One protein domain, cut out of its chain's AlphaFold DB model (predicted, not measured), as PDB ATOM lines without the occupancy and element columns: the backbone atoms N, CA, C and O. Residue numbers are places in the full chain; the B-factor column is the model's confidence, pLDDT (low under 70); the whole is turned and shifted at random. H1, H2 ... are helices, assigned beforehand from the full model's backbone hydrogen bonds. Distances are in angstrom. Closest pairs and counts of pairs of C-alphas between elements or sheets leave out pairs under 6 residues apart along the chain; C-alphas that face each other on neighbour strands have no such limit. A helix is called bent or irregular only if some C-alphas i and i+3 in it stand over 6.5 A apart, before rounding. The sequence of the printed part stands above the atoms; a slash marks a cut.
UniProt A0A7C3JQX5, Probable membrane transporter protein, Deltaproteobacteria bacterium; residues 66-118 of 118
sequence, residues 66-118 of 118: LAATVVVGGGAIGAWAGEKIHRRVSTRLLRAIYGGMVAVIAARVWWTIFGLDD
ATOM      1  N   LEU A  66     110.468  73.711 172.935       73.25
ATOM      2  CA  LEU A  66     110.722  73.168 171.589       73.25
ATOM      3  C   LEU A  66     110.719  74.247 170.495       73.25
ATOM      4  O   LEU A  66     111.572  74.230 169.610       73.25
ATOM      5  N   ALA A  67     109.809  75.222 170.589       73.44
ATOM      6  CA  ALA A  67     109.722  76.332 169.643       73.44
ATOM      7  C   ALA A  67     110.996  77.199 169.621       73.44
ATOM      8  O   ALA A  67     111.470  77.568 168.549       73.44
ATOM      9  N   ALA A  68     111.594  77.484 170.783       72.19
ATOM     10  CA  ALA A  68     112.821  78.278 170.852       72.19
ATOM     11  C   ALA A  68     114.027  77.504 170.304       72.19
ATOM     12  O   ALA A  68     114.877  78.079 169.627       72.19
ATOM     13  N   THR A  69     114.085  76.191 170.535       74.44
ATOM     14  CA  THR A  69     115.174  75.333 170.050       74.44
ATOM     15  C   THR A  69     115.214  75.260 168.527       74.44
ATOM     16  O   THR A  69     116.293  75.328 167.943       74.44
ATOM     17  N   VAL A  70     114.053  75.181 167.870       74.62
ATOM     18  CA  VAL A  70     113.962  75.170 166.400       74.62
ATOM     19  C   VAL A  70     114.429  76.500 165.806       74.62
ATOM     20  O   VAL A  70     115.193  76.505 164.843       74.62
ATOM     21  N   VAL A  71     114.038  77.628 166.406       76.19
ATOM     22  CA  VAL A  71     114.460  78.966 165.952       76.19
ATOM     23  C   VAL A  71     115.968  79.161 166.124       76.19
ATOM     24  O   VAL A  71     116.643  79.614 165.201       76.19
ATOM     25  N   VAL A  72     116.524  78.768 167.274       77.62
ATOM     26  CA  VAL A  72     117.970  78.865 167.541       77.62
ATOM     27  C   VAL A  72     118.768  77.915 166.640       77.62
ATOM     28  O   VAL A  72     119.788  78.317 166.079       77.62
ATOM     29  N   GLY A  73     118.286  76.685 166.437       78.06
ATOM     30  CA  GLY A  73     118.892  75.721 165.514       78.06
ATOM     31  C   GLY A  73     118.883  76.213 164.063       78.06
ATOM     32  O   GLY A  73     119.900  76.129 163.375       78.06
ATOM     33  N   GLY A  74     117.776  76.815 163.621       78.88
ATOM     34  CA  GLY A  74     117.685  77.478 162.319       78.88
ATOM     35  C   GLY A  74     118.670  78.642 162.184       78.88
ATOM     36  O   GLY A  74     119.320  78.779 161.149       78.88
ATOM     37  N   GLY A  75     118.856  79.428 163.248       79.19
ATOM     38  CA  GLY A  75     119.850  80.503 163.305       79.19
ATOM     39  C   GLY A  75     121.292  80.010 163.148       79.19
ATOM     40  O   GLY A  75     122.070  80.631 162.427       79.19
ATOM     41  N   ALA A  76     121.646  78.867 163.742       79.94
ATOM     42  CA  ALA A  76     122.975  78.269 163.590       79.94
ATOM     43  C   ALA A  76     123.251  77.827 162.141       79.94
ATOM     44  O   ALA A  76     124.323  78.100 161.593       79.94
ATOM     45  N   ILE A  77     122.262  77.207 161.489       81.69
ATOM     46  CA  ILE A  77     122.341  76.837 160.067       81.69
ATOM     47  C   ILE A  77     122.424  78.097 159.196       81.69
ATOM     48  O   ILE A  77     123.229  78.154 158.266       81.69
ATOM     49  N   GLY A  78     121.640  79.126 159.524       78.69
ATOM     50  CA  GLY A  78     121.662  80.425 158.855       78.69
ATOM     51  C   GLY A  78     123.012  81.133 158.970       78.69
ATOM     52  O   GLY A  78     123.488  81.680 157.981       78.69
ATOM     53  N   ALA A  79     123.672  81.072 160.129       80.94
ATOM     54  CA  ALA A  79     125.005  81.640 160.333       80.94
ATOM     55  C   ALA A  79     126.070  80.907 159.501       80.94
ATOM     56  O   ALA A  79     126.860  81.544 158.806       80.94
ATOM     57  N   TRP A  80     126.042  79.570 159.501       81.06
ATOM     58  CA  TRP A  80     126.954  78.755 158.693       81.06
ATOM     59  C   TRP A  80     126.753  78.971 157.183       81.06
ATOM     60  O   TRP A  80     127.715  79.145 156.430       81.06
ATOM     61  N   ALA A  81     125.496  79.017 156.733       81.38
ATOM     62  CA  ALA A  81     125.156  79.349 155.354       81.38
ATOM     63  C   ALA A  81     125.579  80.786 155.008       81.38
ATOM     64  O   ALA A  81     126.156  81.020 153.944       81.38
ATOM     65  N   GLY A  82     125.357  81.727 155.926       75.81
ATOM     66  CA  GLY A  82     125.736  83.130 155.810       75.81
ATOM     67  C   GLY A  82     127.235  83.312 155.601       75.81
ATOM     68  O   GLY A  82     127.626  84.016 154.677       75.81
ATOM     69  N   GLU A  83     128.081  82.621 156.365       75.81
ATOM     70  CA  GLU A  83     129.539  82.672 156.189       75.81
ATOM     71  C   GLU A  83     129.978  82.112 154.825       75.81
ATOM     72  O   GLU A  83     130.814  82.699 154.127       75.81
ATOM     73  N   LYS A  84     129.369  81.006 154.385       77.38
ATOM     74  CA  LYS A  84     129.679  80.387 153.088       77.38
ATOM     75  C   LYS A  84     129.257  81.262 151.907       77.38
ATOM     76  O   LYS A  84     129.983  81.337 150.913       77.38
ATOM     77  N   ILE A  85     128.111  81.931 152.020       77.56
ATOM     78  CA  ILE A  85     127.617  82.901 151.039       77.56
ATOM     79  C   ILE A  85     128.508  84.147 151.050       77.56
ATOM     80  O   ILE A  85     128.950  84.581 149.987       77.56
ATOM     81  N   HIS A  86     128.863  84.667 152.227       67.00
ATOM     82  CA  HIS A  86     129.700  85.858 152.380       67.00
ATOM     83  C   HIS A  86     131.061  85.706 151.692       67.00
ATOM     84  O   HIS A  86     131.524  86.625 151.024       67.00
ATOM     85  N   ARG A  87     131.674  84.516 151.761       67.06
ATOM     86  CA  ARG A  87     132.942  84.228 151.067       67.06
ATOM     87  C   ARG A  87     132.830  84.158 149.539       67.06
ATOM     88  O   ARG A  87     133.855  84.243 148.869       67.06
ATOM     89  N   ARG A  88     131.628  83.979 148.977       71.25
ATOM     90  CA  ARG A  88     131.390  83.928 147.519       71.25
ATOM     91  C   ARG A  88     130.909  85.253 146.929       71.25
ATOM     92  O   ARG A  88     130.887  85.398 145.709       71.25
ATOM     93  N   VAL A  89     130.523  86.212 147.765       72.25
ATOM     94  CA  VAL A  89     130.044  87.523 147.327       72.25
ATOM     95  C   VAL A  89     131.232  88.461 147.111       72.25
ATOM     96  O   VAL A  89     132.110  88.589 147.958       72.25
ATOM     97  N   SER A  90     131.266  89.138 145.961       71.62
ATOM     98  CA  SER A  90     132.333  90.093 145.652       71.62
ATOM     99  C   SER A  90     132.290  91.310 146.587       71.62
ATOM    100  O   SER A  90     131.222  91.841 146.900       71.62
ATOM    101  N   THR A  91     133.462  91.822 146.974       74.19
ATOM    102  CA  THR A  91     133.607  93.005 147.846       74.19
ATOM    103  C   THR A  91     132.859  94.233 147.311       74.19
ATOM    104  O   THR A  91     132.427  95.084 148.085       74.19
ATOM    105  N   ARG A  92     132.675  94.326 145.985       77.56
ATOM    106  CA  ARG A  92     131.922  95.401 145.324       77.56
ATOM    107  C   ARG A  92     130.421  95.309 145.614       77.56
ATOM    108  O   ARG A  92     129.824  96.325 145.957       77.56
ATOM    109  N   LEU A  93     129.834  94.112 145.531       78.06
ATOM    110  CA  LEU A  93     128.415  93.903 145.834       78.06
ATOM    111  C   LEU A  93     128.138  94.101 147.326       78.06
ATOM    112  O   LEU A  93     127.168  94.756 147.691       78.06
ATOM    113  N   LEU A  94     129.035  93.617 148.187       77.19
ATOM    114  CA  LEU A  94     128.910  93.787 149.632       77.19
ATOM    115  C   LEU A  94     128.916  95.272 150.035       77.19
ATOM    116  O   LEU A  94     128.089  95.713 150.829       77.19
ATOM    117  N   ARG A  95     129.809  96.062 149.428       78.88
ATOM    118  CA  ARG A  95     129.897  97.511 149.649       78.88
ATOM    119  C   ARG A  95     128.678  98.259 149.102       78.88
ATOM    120  O   ARG A  95     128.229  99.207 149.737       78.88
ATOM    121  N   ALA A  96     128.131  97.821 147.968       84.81
ATOM    122  CA  ALA A  96     126.908  98.386 147.399       84.81
ATOM    123  C   ALA A  96     125.685  98.122 148.293       84.81
ATOM    124  O   ALA A  96     124.928  99.047 148.571       84.81
ATOM    125  N   ILE A  97     125.531  96.894 148.805       84.56
ATOM    126  CA  ILE A  97     124.449  96.536 149.736       84.56
ATOM    127  C   ILE A  97     124.574  97.343 151.030       84.56
ATOM    128  O   ILE A  97     123.600  97.945 151.473       84.56
ATOM    129  N   TYR A  98     125.776  97.409 151.609       78.94
ATOM    130  CA  TYR A  98     126.005  98.158 152.845       78.94
ATOM    131  C   TYR A  98     125.727  99.657 152.668       78.94
ATOM    132  O   TYR A  98     125.026 100.259 153.476       78.94
ATOM    133  N   GLY A  99     126.216 100.248 151.574       83.88
ATOM    134  CA  GLY A  99     125.925 101.640 151.227       83.88
ATOM    135  C   GLY A  99     124.430 101.894 151.028       83.88
ATOM    136  O   GLY A  99     123.910 102.883 151.536       83.88
ATOM    137  N   GLY A 100     123.723 100.972 150.366       90.38
ATOM    138  CA  GLY A 100     122.273 101.035 150.195       90.38
ATOM    139  C   GLY A 100     121.516 100.997 151.525       90.38
ATOM    140  O   GLY A 100     120.625 101.814 151.739       90.38
ATOM    141  N   MET A 101     121.903 100.113 152.452       81.88
ATOM    142  CA  MET A 101     121.297 100.061 153.789       81.88
ATOM    143  C   MET A 101     121.493 101.371 154.554       81.88
ATOM    144  O   MET A 101     120.534 101.900 155.112       81.88
ATOM    145  N   VAL A 102     122.709 101.925 154.548       86.12
ATOM    146  CA  VAL A 102     122.996 103.212 155.203       86.12
ATOM    147  C   VAL A 102     122.185 104.342 154.567       86.12
ATOM    148  O   VAL A 102     121.638 105.164 155.293       86.12
ATOM    149  N   ALA A 103     122.044 104.360 153.239       90.50
ATOM    150  CA  ALA A 103     121.238 105.358 152.541       90.50
ATOM    151  C   ALA A 103     119.748 105.270 152.911       90.50
ATOM    152  O   ALA A 103     119.117 106.298 153.140       90.50
ATOM    153  N   VAL A 104     119.191 104.059 153.032       91.94
ATOM    154  CA  VAL A 104     117.799 103.849 153.471       91.94
ATOM    155  C   VAL A 104     117.597 104.295 154.917       91.94
ATOM    156  O   VAL A 104     116.613 104.966 155.215       91.94
ATOM    157  N   ILE A 105     118.526 103.959 155.816       87.12
ATOM    158  CA  ILE A 105     118.469 104.399 157.217       87.12
ATOM    159  C   ILE A 105     118.566 105.923 157.288       87.12
ATOM    160  O   ILE A 105     117.771 106.543 157.983       87.12
ATOM    161  N   ALA A 106     119.486 106.530 156.538       85.94
ATOM    162  CA  ALA A 106     119.602 107.978 156.451       85.94
ATOM    163  C   ALA A 106     118.292 108.600 155.945       85.94
ATOM    164  O   ALA A 106     117.752 109.477 156.606       85.94
ATOM    165  N   ALA A 107     117.715 108.096 154.854       89.75
ATOM    166  CA  ALA A 107     116.437 108.583 154.341       89.75
ATOM    167  C   ALA A 107     115.300 108.443 155.368       89.75
ATOM    168  O   ALA A 107     114.526 109.378 155.543       89.75
ATOM    169  N   ARG A 108     115.228 107.319 156.096       87.56
ATOM    170  CA  ARG A 108     114.247 107.108 157.174       87.56
ATOM    171  C   ARG A 108     114.433 108.092 158.321       87.56
ATOM    172  O   ARG A 108     113.455 108.681 158.751       87.56
ATOM    173  N   VAL A 109     115.665 108.291 158.784       87.12
ATOM    174  CA  VAL A 109     115.979 109.245 159.857       87.12
ATOM    175  C   VAL A 109     115.603 110.663 159.441       87.12
ATOM    176  O   VAL A 109     114.982 111.380 160.215       87.12
ATOM    177  N   TRP A 110     115.918 111.055 158.207       85.19
ATOM    178  CA  TRP A 110     115.511 112.349 157.668       85.19
ATOM    179  C   TRP A 110     113.986 112.467 157.581       85.19
ATOM    180  O   TRP A 110     113.443 113.482 157.991       85.19
ATOM    181  N   TRP A 111     113.283 111.420 157.147       84.94
ATOM    182  CA  TRP A 111     111.816 111.400 157.114       84.94
ATOM    183  C   TRP A 111     111.191 111.563 158.506       84.94
ATOM    184  O   TRP A 111     110.232 112.308 158.666       84.94
ATOM    185  N   THR A 112     111.765 110.912 159.522       79.50
ATOM    186  CA  THR A 112     111.344 111.058 160.923       79.50
ATOM    187  C   THR A 112     111.641 112.460 161.466       79.50
ATOM    188  O   THR A 112     110.834 113.013 162.200       79.50
ATOM    189  N   ILE A 113     112.771 113.068 161.090       77.31
ATOM    190  CA  ILE A 113     113.134 114.432 161.517       77.31
ATOM    191  C   ILE A 113     112.247 115.493 160.847       77.31
ATOM    192  O   ILE A 113     111.920 116.494 161.477       77.31
ATOM    193  N   PHE A 114     111.857 115.286 159.587       76.19
ATOM    194  CA  PHE A 114     111.025 116.221 158.822       76.19
ATOM    195  C   PHE A 114     109.509 116.043 159.028       76.19
ATOM    196  O   PHE A 114     108.744 116.760 158.392       76.19
ATOM    197  N   GLY A 115     109.079 115.166 159.946       65.00
ATOM    198  CA  GLY A 115     107.723 115.189 160.504       65.00
ATOM    199  C   GLY A 115     106.610 114.847 159.513       65.00
ATOM    200  O   GLY A 115     105.823 115.706 159.134       65.00
ATOM    201  N   LEU A 116     106.505 113.569 159.148       61.28
ATOM    202  CA  LEU A 116     105.258 112.975 158.636       61.28
ATOM    203  C   LEU A 116     104.664 111.996 159.663       61.28
ATOM    204  O   LEU A 116     104.114 110.961 159.295       61.28
ATOM    205  N   ASP A 117     104.822 112.333 160.943       59.06
ATOM    206  CA  ASP A 117     104.056 111.773 162.052       59.06
ATOM    207  C   ASP A 117     103.111 112.894 162.533       59.06
ATOM    208  O   ASP A 117     103.431 113.620 163.476       59.06
ATOM    209  N   ASP A 118     102.008 113.097 161.800       54.19
ATOM    210  CA  ASP A 118     100.758 113.600 162.396       54.19
ATOM    211  C   ASP A 118     100.093 112.449 163.173       54.19
ATOM    212  O   ASP A 118     100.094 111.306 162.646       54.19
TER     213      ASP A 118
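AT A GLANCE: This is residues 66 to 118 of the 118 residues of the protein "Probable membrane transporter protein" of Deltaproteobacteria bacterium (UniProt A0A7C3JQX5). Two long helices, H2 and H1, make an open, flat V, joined at its point by a tight link. The two arms are not packed on each other, and the space between them is empty; after H2 a short tail, residues 114 to 118, ends the chain. The printed part has 53 residues with two named helices, H1 then H2, and no named strand; the class is all helix. It is extended, with a radius of gyration of the C-alphas of 17.3 A, and its C-alphas span 42 by 36 by 7 A.

IN THESE COORDINATES: The longest helix is H2, residues 91 to 113, which measures 32.6 A from first to last C-alpha. It begins with C-alpha 91 at (133.607, 93.005, 147.846) and ends with C-alpha 113 at (113.134, 114.432, 161.517). H1, residues 66 to 86, measures 29.8 A and begins with C-alpha 66 at (110.722, 73.168, 171.589).

HOW THE PARTS SIT: H2 and H1 are only just apart, their closest C-alphas being 8.4 A from each other. The link between them, residues 87 to 90, is tight. Residues 95 to 118, of which 95 to 113 belong to H2, stand free. Residues 66 to 85 of H1 stand free too. In both H1 and H2 every O i to N i+4 pair is within hydrogen-bond range. Neither helix is bent.

THE WHOLE: The two C-alphas farthest apart, those of Arg 88 and Asp 118, are 45.2 A from each other. The first and last printed C-alphas, those of Leu 66 and Asp 118, are 42.6 A apart. The printed part has no cut and no long link. Its mean pLDDT is 78.0, and confidence in the model is low, under 70, at residues 86 to 87 and 115 to 118.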